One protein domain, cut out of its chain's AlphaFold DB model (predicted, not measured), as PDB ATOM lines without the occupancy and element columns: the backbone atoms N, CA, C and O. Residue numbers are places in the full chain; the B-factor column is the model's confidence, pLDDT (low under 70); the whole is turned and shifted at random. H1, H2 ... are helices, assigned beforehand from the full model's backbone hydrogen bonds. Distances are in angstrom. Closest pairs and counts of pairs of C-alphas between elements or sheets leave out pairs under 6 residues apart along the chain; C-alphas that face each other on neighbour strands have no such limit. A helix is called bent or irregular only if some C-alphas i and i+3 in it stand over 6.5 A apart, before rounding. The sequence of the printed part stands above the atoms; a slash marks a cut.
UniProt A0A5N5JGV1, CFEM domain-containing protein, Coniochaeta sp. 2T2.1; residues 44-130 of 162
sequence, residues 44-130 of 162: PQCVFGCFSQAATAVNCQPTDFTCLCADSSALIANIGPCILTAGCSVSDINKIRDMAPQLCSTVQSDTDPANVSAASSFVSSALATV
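This is residues 44 to 130 of the 162 residues of the protein "CFEM domain-containing protein" of Coniochaeta sp. 2T2.1 (UniProt A0A5N5JGV1). Bent H4 and straight H5 form a V joined through residues 110 to 112, and H1 lies across its wide end, between the last part of H5 and H3, which crosses H1. H3 folds back beside the arm H4a, and short H2 packs on the arm H4b; contacts between the helices are few. The printed part has 87 residues with five named helices, in the order H1, H2, H3, H4, H5, and no named strand, and its class is all helix. It is compact, with a radius of gyration of the C-alphas of 12.2 A and spans of 35 by 25 by 25 A.

Find C-alpha 45 at (55.254, 24.832, 14.666); from there H1, residues 45 to 57, runs 19.2 A to C-alpha 57 at (36.133, 26.252, 13.277). Next look for H2 at residues 65 to 70, then for H3 at residues 72 to 86, 20.2 A long. H3 is neither bent nor irregular, but only just: C-alphas 78 and 81 are 6.2 A apart. H4, residues 90 to 109, was assigned as one helix by its hydrogen bonds but is bent, with C-alphas 98 and 101 6.5 A apart; its arms are H4a, residues 90 to 98 and 12.8 A long, and H4b, residues 101 to 109 and 11.9 A long. H5, residues 113 to 130, runs 25.5 A to C-alpha 130 at (53.074, 29.684, 19.096).

Start at H1, which touches H3 at a steep tilt of 51 degrees, opposite ways; the closest C-alphas, of Ala 54 and Asn 78, are 5.0 A apart. H1 also touches H5, about perpendicular at 74 degrees, closest at the C-alphas of Phe 48 and Leu 127, 5.9 A; H5 touches H1 with residues 123 to 130 alone. H2 touches H4b, about perpendicular at 77 degrees, with the C-alphas of Cys 69 and Cys 104 closest at 5.5 A. H3 and H4a are close but not clearly touching, at a shallow tilt of 13 degrees, opposite ways; their closest C-alphas, of Ile 83 and Ile 93, are 8.0 A apart. The arms H4a and H4b stand at a shallow tilt of 26 degrees. H4b and H5 are close but not clearly touching, closest at the C-alphas of Val 107 and Val 116, 7.2 A. Among the pairs that are apart are H3 and H5. Every O i to N i+4 pair is within hydrogen-bond range in H2, H4a, H4b and H5; in H1 it is 7 of 9 and in H3 9 of 11.

The C-alphas farthest apart are those of Thr 85 and Asp 112, 35.4 A. The printed part has no cut and no long link. The mean pLDDT of the printed part is 74.4, and 24 residues are under 70, among them residues 90 to 97 and 109 to 116.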
ATOM      1  N   PRO A  44      55.814  20.693  12.156       65.31
ATOM      2  CA  PRO A  44      56.352  22.040  12.253       65.31
ATOM      3  C   PRO A  44      55.391  22.979  12.992       65.31
ATOM      4  O   PRO A  44      54.172  22.926  12.828       65.31
ATOM      5  N   GLN A  45      55.965  23.898  13.775       68.88
ATOM      6  CA  GLN A  45      55.254  24.832  14.666       68.88
ATOM      7  C   GLN A  45      54.186  25.682  13.948       68.88
ATOM      8  O   GLN A  45      53.145  25.993  14.521       68.88
ATOM      9  N   CYS A  46      54.410  25.988  12.667       68.19
ATOM     10  CA  CYS A  46      53.495  26.754  11.815       68.19
ATOM     11  C   CYS A  46      52.107  26.101  11.690       68.19
ATOM     12  O   CYS A  46      51.087  26.777  11.577       68.19
ATOM     13  N   VAL A  47      52.049  24.772  11.778       71.94
ATOM     14  CA  VAL A  47      50.797  24.030  11.636       71.94
ATOM     15  C   VAL A  47      49.992  24.041  12.924       71.94
ATOM     16  O   VAL A  47      48.773  24.065  12.840       71.94
ATOM     17  N   PHE A  48      50.620  24.112  14.101       75.81
ATOM     18  CA  PHE A  48      49.894  24.144  15.377       75.81
ATOM     19  C   PHE A  48      49.023  25.399  15.531       75.81
ATOM     20  O   PHE A  48      47.908  25.307  16.046       75.81
ATOM     21  N   GLY A  49      49.478  26.548  15.019       75.94
ATOM     22  CA  GLY A  49      48.661  27.766  14.964       75.94
ATOM     23  C   GLY A  49      47.419  27.583  14.088       75.94
ATOM     24  O   GLY A  49      46.298  27.840  14.525       75.94
ATOM     25  N   CYS A  50      47.606  27.035  12.886       78.06
ATOM     26  CA  CYS A  50      46.504  26.745  11.969       78.06
ATOM     27  C   CYS A  50      45.575  25.636  12.449       78.06
ATOM     28  O   CYS A  50      44.375  25.668  12.196       78.06
ATOM     29  N   PHE A  51      46.124  24.667  13.162       78.69
ATOM     30  CA  PHE A  51      45.391  23.563  13.745       78.69
ATOM     31  C   PHE A  51      44.460  24.040  14.851       78.69
ATOM     32  O   PHE A  51      43.302  23.646  14.866       78.69
ATOM     33  N   SER A  52      44.921  24.945  15.719       80.06
ATOM     34  CA  SER A  52      44.068  25.578  16.730       80.06
ATOM     35  C   SER A  52      42.886  26.311  16.098       80.06
ATOM     36  O   SER A  52      41.743  26.127  16.516       80.06
ATOM     37  N   GLN A  53      43.149  27.072  15.034       80.62
ATOM     38  CA  GLN A  53      42.134  27.838  14.312       80.62
ATOM     39  C   GLN A  53      41.125  26.930  13.590       80.62
ATOM     40  O   GLN A  53      39.917  27.158  13.641       80.62
ATOM     41  N   ALA A  54      41.610  25.854  12.966       81.06
ATOM     42  CA  ALA A  54      40.766  24.849  12.335       81.06
ATOM     43  C   ALA A  54      39.943  24.058  13.365       81.06
ATOM     44  O   ALA A  54      38.770  23.801  13.121       81.06
ATOM     45  N   ALA A  55      40.523  23.724  14.524       80.62
ATOM     46  CA  ALA A  55      39.833  23.048  15.622       80.62
ATOM     47  C   ALA A  55      38.666  23.899  16.144       80.62
ATOM     48  O   ALA A  55      37.544  23.406  16.266       80.62
ATOM     49  N   THR A  56      38.892  25.203  16.341       82.12
ATOM     50  CA  THR A  56      37.820  26.132  16.733       82.12
ATOM     51  C   THR A  56      36.735  26.246  15.662       82.12
ATOM     52  O   THR A  56      35.556  26.304  16.006       82.12
ATOM     53  N   ALA A  57      37.099  26.218  14.376       82.50
ATOM     54  CA  ALA A  57      36.133  26.252  13.277       82.50
ATOM     55  C   ALA A  57      35.209  25.019  13.242       82.50
ATOM     56  O   ALA A  57      34.048  25.140  12.856       82.50
ATOM     57  N   VAL A  58      35.693  23.853  13.685       83.75
ATOM     58  CA  VAL A  58      34.901  22.612  13.788       83.75
ATOM     59  C   VAL A  58      34.305  22.374  15.183       83.75
ATOM     60  O   VAL A  58      33.760  21.309  15.435       83.75
ATOM     61  N   ASN A  59      34.361  23.359  16.091       84.06
ATOM     62  CA  ASN A  59      33.900  23.237  17.487       84.06
ATOM     63  C   ASN A  59      34.606  22.144  18.317       84.06
ATOM     64  O   ASN A  59      34.078  21.690  19.332       84.06
ATOM     65  N   CYS A  60      35.828  21.763  17.947       84.44
ATOM     66  CA  CYS A  60      36.647  20.849  18.733       84.44
ATOM     67  C   CYS A  60      37.755  21.594  19.496       84.44
ATOM     68  O   CYS A  60      38.276  22.618  19.051       84.44
ATOM     69  N   GLN A  61      38.177  21.050  20.640       82.56
ATOM     70  CA  GLN A  61      39.399  21.500  21.320       82.56
ATOM     71  C   GLN A  61      40.633  20.984  20.562       82.56
ATOM     72  O   GLN A  61      40.647  19.812  20.203       82.56
ATOM     73  N   PRO A  62      41.715  21.765  20.383       76.19
ATOM     74  CA  PRO A  62      42.919  21.307  19.687       76.19
ATOM     75  C   PRO A  62      43.629  20.137  20.389       76.19
ATOM     76  O   PRO A  62      44.478  19.486  19.801       76.19
ATOM     77  N   THR A  63      43.303  19.828  21.641       80.50
ATOM     78  CA  THR A  63      43.812  18.634  22.332       80.50
ATOM     79  C   THR A  63      42.898  17.415  22.206       80.50
ATOM     80  O   THR A  63      43.267  16.335  22.663       80.50
ATOM     81  N   ASP A  64      41.706  17.570  21.629       80.38
ATOM     82  CA  ASP A  64      40.678  16.532  21.563       80.38
ATOM     83  C   ASP A  64      40.768  15.761  20.244       80.38
ATOM     84  O   ASP A  64      40.000  15.956  19.301       80.38
ATOM     85  N   PHE A  65      41.773  14.890  20.158       76.50
ATOM     86  CA  PHE A  65      42.061  14.139  18.935       76.50
ATOM     87  C   PHE A  65      40.882  13.282  18.473       76.50
ATOM     88  O   PHE A  65      40.715  13.093  17.277       76.50
ATOM     89  N   THR A  66      40.035  12.804  19.383       80.44
ATOM     90  CA  THR A  66      38.842  12.027  19.029       80.44
ATOM     91  C   THR A  66      37.849  12.876  18.231       80.44
ATOM     92  O   THR A  66      37.400  12.441  17.171       80.44
ATOM     93  N   CYS A  67      37.568  14.101  18.689       82.31
ATOM     94  CA  CYS A  67      36.723  15.066  17.978       82.31
ATOM     95  C   CYS A  67      37.349  15.469  16.633       82.31
ATOM     96  O   CYS A  67      36.707  15.406  15.585       82.31
ATOM     97  N   LEU A  68      38.644  15.790  16.626       78.50
ATOM     98  CA  LEU A  68      39.331  16.234  15.411       78.50
ATOM     99  C   LEU A  68      39.455  15.134  14.355       78.50
ATOM    100  O   LEU A  68      39.423  15.426  13.162       78.50
ATOM    101  N   CYS A  69      39.609  13.879  14.776       81.81
ATOM    102  CA  CYS A  69      39.675  12.743  13.866       81.81
ATOM    103  C   CYS A  69      38.294  12.354  13.325       81.81
ATOM    104  O   CYS A  69      38.208  11.950  12.162       81.81
ATOM    105  N   ALA A  70      37.226  12.527  14.113       82.81
ATOM    106  CA  ALA A  70      35.851  12.348  13.647       82.81
ATOM    107  C   ALA A  70      35.495  13.344  12.527       82.81
ATOM    108  O   ALA A  70      34.931  12.948  11.509       82.81
ATOM    109  N   ASP A  71      35.933  14.599  12.664       82.56
ATOM    110  CA  ASP A  71      35.685  15.685  11.706       82.56
ATOM    111  C   ASP A  71      36.915  16.048  10.854       82.56
ATOM    112  O   ASP A  71      37.056  17.167  10.352       82.56
ATOM    113  N   SER A  72      37.810  15.081  10.635       75.69
ATOM    114  CA  SER A  72      39.091  15.282   9.937       75.69
ATOM    115  C   SER A  72      38.942  15.949   8.563       75.69
ATOM    116  O   SER A  72      39.744  16.807   8.195       75.69
ATOM    117  N   SER A  73      37.876  15.634   7.826       77.38
ATOM    118  CA  SER A  73      37.547  16.254   6.535       77.38
ATOM    119  C   SER A  73      37.327  17.768   6.649       77.38
ATOM    120  O   SER A  73      37.869  18.546   5.860       77.38
ATOM    121  N   ALA A  74      36.547  18.193   7.646       79.75
ATOM    122  CA  ALA A  74      36.249  19.598   7.902       79.75
ATOM    123  C   ALA A  74      37.471  20.324   8.479       79.75
ATOM    124  O   ALA A  74      37.742  21.471   8.117       79.75
ATOM    125  N   LEU A  75      38.260  19.634   9.305       76.12
ATOM    126  CA  LEU A  75      39.520  20.148   9.822       76.12
ATOM    127  C   LEU A  75      40.497  20.458   8.678       76.12
ATOM    128  O   LEU A  75      40.999  21.573   8.592       76.12
ATOM    129  N   ILE A  76      40.721  19.514   7.759       77.25
ATOM    130  CA  ILE A  76      41.629  19.678   6.609       77.25
ATOM    131  C   ILE A  76      41.160  20.815   5.690       77.25
ATOM    132  O   ILE A  76      41.989  21.585   5.193       77.25
ATOM    133  N   ALA A  77      39.845  20.955   5.495       80.44
ATOM    134  CA  ALA A  77      39.265  22.048   4.719       80.44
ATOM    135  C   ALA A  77      39.534  23.429   5.346       80.44
ATOM    136  O   ALA A  77      39.766  24.387   4.612       80.44
ATOM    137  N   ASN A  78      39.562  23.527   6.680       79.75
ATOM    138  CA  ASN A  78      39.857  24.769   7.403       79.75
ATOM    139  C   ASN A  78      41.363  25.021   7.597       79.75
ATOM    140  O   ASN A  78      41.805  26.169   7.620       79.75
ATOM    141  N   ILE A  79      42.176  23.968   7.683       75.25
ATOM    142  CA  ILE A  79      43.629  24.085   7.865       75.25
ATOM    143  C   ILE A  79      44.324  24.549   6.579       75.25
ATOM    144  O   ILE A  79      45.283  25.315   6.632       75.25
ATOM    145  N   GLY A  80      43.822  24.114   5.416       75.12
ATOM    146  CA  GLY A  80      44.354  24.459   4.097       75.12
ATOM    147  C   GLY A  80      44.514  25.968   3.859       75.12
ATOM    148  O   GLY A  80      45.631  26.399   3.566       75.12
ATOM    149  N   PRO A  81      43.452  26.785   4.000       77.56
ATOM    150  CA  PRO A  81      43.554  28.231   3.828       77.56
ATOM    151  C   PRO A  81      44.478  28.879   4.861       77.56
ATOM    152  O   PRO A  81      45.261  29.743   4.480       77.56
ATOM    153  N   CYS A  82      44.472  28.422   6.120       74.81
ATOM    154  CA  CYS A  82      45.361  28.978   7.139       74.81
ATOM    155  C   CYS A  82      46.841  28.777   6.793       74.81
ATOM    156  O   CYS A  82      47.634  29.710   6.882       74.81
ATOM    157  N   ILE A  83      47.216  27.580   6.345       74.25
ATOM    158  CA  ILE A  83      48.593  27.247   5.974       74.25
ATOM    159  C   ILE A  83      49.077  28.099   4.790       74.25
ATOM    160  O   ILE A  83      50.217  28.565   4.791       74.25
ATOM    161  N   LEU A  84      48.202  28.332   3.804       74.25
ATOM    162  CA  LEU A  84      48.485  29.212   2.666       74.25
ATOM    163  C   LEU A  84      48.708  30.662   3.118       74.25
ATOM    164  O   LEU A  84      49.599  31.328   2.600       74.25
ATOM    165  N   THR A  85      47.937  31.141   4.098       76.19
ATOM    166  CA  THR A  85      48.089  32.495   4.653       76.19
ATOM    167  C   THR A  85      49.249  32.640   5.637       76.19
ATOM    168  O   THR A  85      49.841  33.711   5.715       76.19
ATOM    169  N   ALA A  86      49.600  31.584   6.374       72.00
ATOM    170  CA  ALA A  86      50.669  31.588   7.373       72.00
ATOM    171  C   ALA A  86      52.066  31.402   6.756       72.00
ATOM    172  O   ALA A  86      53.070  31.607   7.436       72.00
ATOM    173  N   GLY A  87      52.144  31.015   5.479       68.69
ATOM    174  CA  GLY A  87      53.410  30.831   4.772       68.69
ATOM    175  C   GLY A  87      54.175  29.573   5.188       68.69
ATOM    176  O   GLY A  87      55.395  29.529   5.029       68.69
ATOM    177  N   CYS A  88      53.496  28.549   5.721       72.50
ATOM    178  CA  CYS A  88      54.161  27.278   6.012       72.50
ATOM    179  C   CYS A  88      54.620  26.609   4.702       72.50
ATOM    180  O   CYS A  88      53.940  26.690   3.675       72.50
ATOM    181  N   SER A  89      55.757  25.910   4.729       72.12
ATOM    182  CA  SER A  89      56.309  25.294   3.519       72.12
ATOM    183  C   SER A  89      55.395  24.185   2.997       72.12
ATOM    184  O   SER A  89      54.930  23.340   3.756       72.12
ATOM    185  N   VAL A  90      55.197  24.110   1.680       65.88
ATOM    186  CA  VAL A  90      54.342  23.084   1.045       65.88
ATOM    187  C   VAL A  90      54.807  21.651   1.368       65.88
ATOM    188  O   VAL A  90      53.998  20.731   1.480       65.88
ATOM    189  N   SER A  91      56.109  21.464   1.596       66.06
ATOM    190  CA  SER A  91      56.706  20.200   2.042       66.06
ATOM    191  C   SER A  91      56.195  19.740   3.411       66.06
ATOM    192  O   SER A  91      55.987  18.544   3.618       66.06
ATOM    193  N   ASP A  92      55.941  20.680   4.322       66.38
ATOM    194  CA  ASP A  92      55.408  20.406   5.657       66.38
ATOM    195  C   ASP A  92      53.952  19.938   5.577       66.38
ATOM    196  O   ASP A  92      53.545  19.005   6.267       66.38
ATOM    197  N   ILE A  93      53.188  20.516   4.645       64.19
ATOM    198  CA  ILE A  93      51.797  20.147   4.358       64.19
ATOM    199  C   ILE A  93      51.702  18.686   3.933       64.19
ATOM    200  O   ILE A  93      50.855  17.951   4.435       64.19
ATOM    201  N   ASN A  94      52.561  18.258   3.008       68.12
ATOM    202  CA  ASN A  94      52.526  16.893   2.491       68.12
ATOM    203  C   ASN A  94      52.906  15.877   3.566       68.12
ATOM    204  O   ASN A  94      52.251  14.847   3.689       68.12
ATOM    205  N   LYS A  95      53.904  16.201   4.394       68.50
ATOM    206  CA  LYS A  95      54.311  15.352   5.518       68.50
ATOM    207  C   LYS A  95      53.171  15.165   6.517       68.50
ATOM    208  O   LYS A  95      52.911  14.062   6.978       68.50
ATOM    209  N   ILE A  96      52.451  16.240   6.804       66.25
ATOM    210  CA  ILE A  96      51.323  16.231   7.732       66.25
ATOM    211  C   ILE A  96      50.117  15.506   7.153       66.25
ATOM    212  O   ILE A  96      49.473  14.745   7.864       66.25
ATOM    213  N   ARG A  97      49.817  15.698   5.868       68.69
ATOM    214  CA  ARG A  97      48.743  14.960   5.193       68.69
ATOM    215  C   ARG A  97      48.973  13.452   5.209       68.69
ATOM    216  O   ARG A  97      47.996  12.717   5.262       68.69
ATOM    217  N   ASP A  98      50.228  13.017   5.189       70.31
ATOM    218  CA  ASP A  98      50.596  11.602   5.268       70.31
ATOM    219  C   ASP A  98      50.561  11.071   6.718       70.31
ATOM    220  O   ASP A  98      50.060   9.980   6.981       70.31
ATOM    221  N   MET A  99      51.002  11.882   7.691       68.38
ATOM    222  CA  MET A  99      51.083  11.490   9.107       68.38
ATOM    223  C   MET A  99      49.772  11.658   9.899       68.38
ATOM    224  O   MET A  99      49.519  10.899  10.831       68.38
ATOM    225  N   ALA A 100      48.912  12.617   9.555       68.62
ATOM    226  CA  ALA A 100      47.630  12.856  10.228       68.62
ATOM    227  C   ALA A 100      46.654  11.658  10.189       68.62
ATOM    228  O   ALA A 100      46.101  11.326  11.239       68.62
ATOM    229  N   PRO A 101      46.438  10.962   9.053       70.12
ATOM    230  CA  PRO A 101      45.575   9.780   9.037       70.12
ATOM    231  C   PRO A 101      46.176   8.610   9.826       70.12
ATOM    232  O   PRO A 101      45.425   7.850  10.438       70.12
ATOM    233  N   GLN A 102      47.510   8.488   9.872       69.88
ATOM    234  CA  GLN A 102      48.203   7.515  10.725       69.88
ATOM    235  C   GLN A 102      47.953   7.826  12.204       69.88
ATOM    236  O   GLN A 102      47.579   6.939  12.963       69.88
ATOM    237  N   LEU A 103      48.056   9.099  12.600       71.75
ATOM    238  CA  LEU A 103      47.767   9.549  13.961       71.75
ATOM    239  C   LEU A 103      46.320   9.231  14.368       71.75
ATOM    240  O   LEU A 103      46.094   8.646  15.424       71.75
ATOM    241  N   CYS A 104      45.348   9.560  13.515       76.44
ATOM    242  CA  CYS A 104      43.938   9.276  13.780       76.44
ATOM    243  C   CYS A 104      43.631   7.777  13.823       76.44
ATOM    244  O   CYS A 104      42.872   7.337  14.682       76.44
ATOM    245  N   SER A 105      44.258   6.980  12.955       74.75
ATOM    246  CA  SER A 105      44.116   5.520  12.978       74.75
ATOM    247  C   SER A 105      44.693   4.920  14.259       74.75
ATOM    248  O   SER A 105      44.087   4.014  14.830       74.75
ATOM    249  N   THR A 106      45.813   5.458  14.753       70.75
ATOM    250  CA  THR A 106      46.415   5.060  16.031       70.75
ATOM    251  C   THR A 106      45.527   5.436  17.215       70.75
ATOM    252  O   THR A 106      45.300   4.583  18.056       70.75
ATOM    253  N   VAL A 107      44.935   6.637  17.264       72.94
ATOM    254  CA  VAL A 107      43.972   7.017  18.331       72.94
ATOM    255  C   VAL A 107      42.759   6.087  18.357       72.94
ATOM    256  O   VAL A 107      42.232   5.753  19.417       72.94
ATOM    257  N   GLN A 108      42.303   5.679  17.175       71.06
ATOM    258  CA  GLN A 108      41.097   4.877  17.013       71.06
ATOM    259  C   GLN A 108      41.344   3.376  17.245       71.06
ATOM    260  O   GLN A 108      40.419   2.667  17.632       71.06
ATOM    261  N   SER A 109      42.578   2.905  17.038       68.19
ATOM    262  CA  SER A 109      42.979   1.501  17.237       68.19
ATOM    263  C   SER A 109      43.622   1.241  18.602       68.19
ATOM    264  O   SER A 109      43.481   0.147  19.140       68.19
ATOM    265  N   ASP A 110      44.318   2.232  19.158       61.28
ATOM    266  CA  ASP A 110      45.071   2.174  20.409       61.28
ATOM    267  C   ASP A 110      44.605   3.325  21.313       61.28
ATOM    268  O   ASP A 110      45.119   4.444  21.299       61.28
ATOM    269  N   THR A 111      43.551   3.061  22.084       56.06
ATOM    270  CA  THR A 111      42.992   4.013  23.054       56.06
ATOM    271  C   THR A 111      43.760   3.941  24.373       56.06
ATOM    272  O   THR A 111      43.153   3.890  25.442       56.06
ATOM    273  N   ASP A 112      45.093   3.879  24.331       66.12
ATOM    274  CA  ASP A 112      45.874   3.992  25.556       66.12
ATOM    275  C   ASP A 112      45.796   5.446  26.056       66.12
ATOM    276  O   ASP A 112      46.332   6.361  25.417       66.12
ATOM    277  N   PRO A 113      45.118   5.706  27.190       63.34
ATOM    278  CA  PRO A 113      44.853   7.064  27.652       63.34
ATOM    279  C   PRO A 113      46.138   7.826  28.006       63.34
ATOM    280  O   PRO A 113      46.126   9.061  28.004       63.34
ATOM    281  N   ALA A 114      47.252   7.132  28.281       68.25
ATOM    282  CA  ALA A 114      48.534   7.770  28.550       68.25
ATOM    283  C   ALA A 114      49.156   8.332  27.261       68.25
ATOM    284  O   ALA A 114      49.666   9.453  27.276       68.25
ATOM    285  N   ASN A 115      49.036   7.625  26.134       69.88
ATOM    286  CA  ASN A 115      49.514   8.102  24.833       69.88
ATOM    287  C   ASN A 115      48.737   9.337  24.344       69.88
ATOM    288  O   ASN A 115      49.345  10.302  23.874       69.88
ATOM    289  N   VAL A 116      47.408   9.347  24.502       69.69
ATOM    290  CA  VAL A 116      46.574  10.503  24.116       69.69
ATOM    291  C   VAL A 116      46.825  11.705  25.036       69.69
ATOM    292  O   VAL A 116      46.886  12.849  24.576       69.69
ATOM    293  N   SER A 117      47.042  11.458  26.334       74.19
ATOM    294  CA  SER A 117      47.397  12.501  27.311       74.19
ATOM    295  C   SER A 117      48.776  13.114  27.035       74.19
ATOM    296  O   SER A 117      48.957  14.329  27.130       74.19
ATOM    297  N   ALA A 118      49.759  12.299  26.644       73.94
ATOM    298  CA  ALA A 118      51.081  12.787  26.257       73.94
ATOM    299  C   ALA A 118      51.021  13.627  24.970       73.94
ATOM    300  O   ALA A 118      51.623  14.700  24.896       73.94
ATOM    301  N   ALA A 119      50.245  13.181  23.980       74.88
ATOM    302  CA  ALA A 119      50.038  13.905  22.730       74.88
ATOM    303  C   ALA A 119      49.357  15.261  22.952       74.88
ATOM    304  O   ALA A 119      49.803  16.277  22.427       74.88
ATOM    305  N   SER A 120      48.304  15.296  23.770       76.56
ATOM    306  CA  SER A 120      47.576  16.531  24.084       76.56
ATOM    307  C   SER A 120      48.459  17.520  24.836       76.56
ATOM    308  O   SER A 120      48.503  18.689  24.459       76.56
ATOM    309  N   SER A 121      49.249  17.044  25.801       78.06
ATOM    310  CA  SER A 121      50.257  17.857  26.495       78.06
ATOM    311  C   SER A 121      51.277  18.465  25.522       78.06
ATOM    312  O   SER A 121      51.644  19.634  25.658       78.06
ATOM    313  N   PHE A 122      51.698  17.706  24.503       80.25
ATOM    314  CA  PHE A 122      52.586  18.205  23.455       80.25
ATOM    315  C   PHE A 122      51.921  19.297  22.607       80.25
ATOM    316  O   PHE A 122      52.512  20.357  22.421       80.25
ATOM    317  N   VAL A 123      50.674  19.093  22.151       76.94
ATOM    318  CA  VAL A 123      49.918  20.124  21.408       76.94
ATOM    319  C   VAL A 123      49.750  21.380  22.243       76.94
ATOM    320  O   VAL A 123      49.967  22.474  21.734       76.94
ATOM    321  N   SER A 124      49.381  21.247  23.517       80.38
ATOM    322  CA  SER A 124      49.225  22.392  24.415       80.38
ATOM    323  C   SER A 124      50.529  23.170  24.559       80.38
ATOM    324  O   SER A 124      50.517  24.397  24.512       80.38
ATOM    325  N   SER A 125      51.660  22.471  24.691       78.50
ATOM    326  CA  SER A 125      52.983  23.094  24.784       78.50
ATOM    327  C   SER A 125      53.398  23.783  23.478       78.50
ATOM    328  O   SER A 125      53.857  24.928  23.502       78.50
ATOM    329  N   ALA A 126      53.177  23.136  22.334       76.06
ATOM    330  CA  ALA A 126      53.432  23.720  21.021       76.06
ATOM    331  C   ALA A 126      52.543  24.951  20.779       76.06
ATOM    332  O   ALA A 126      53.022  25.997  20.347       76.06
ATOM    333  N   LEU A 127      51.262  24.879  21.142       74.00
ATOM    334  CA  LEU A 127      50.332  25.993  21.009       74.00
ATOM    335  C   LEU A 127      50.697  27.158  21.940       74.00
ATOM    336  O   LEU A 127      50.659  28.310  21.512       74.00
ATOM    337  N   ALA A 128      51.115  26.884  23.178       75.31
ATOM    338  CA  ALA A 128      51.617  27.910  24.096       75.31
ATOM    339  C   ALA A 128      52.867  28.613  23.538       75.31
ATOM    340  O   ALA A 128      52.984  29.837  23.623       75.31
ATOM    341  N   THR A 129      53.753  27.847  22.890       74.81
ATOM    342  CA  THR A 129      54.946  28.364  22.205       74.81
ATOM    343  C   THR A 129      54.567  29.281  21.040       74.81
ATOM    344  O   THR A 129      55.103  30.381  20.926       74.81
ATOM    345  N   VAL A 130      53.593  28.877  20.216       69.31
ATOM    346  CA  VAL A 130      53.074  29.684  19.096       69.31
ATOM    347  C   VAL A 130      52.374  30.958  19.582       69.31
ATOM    348  O   VAL A 130      52.506  32.007  18.961       69.31
TER     349      VAL A 130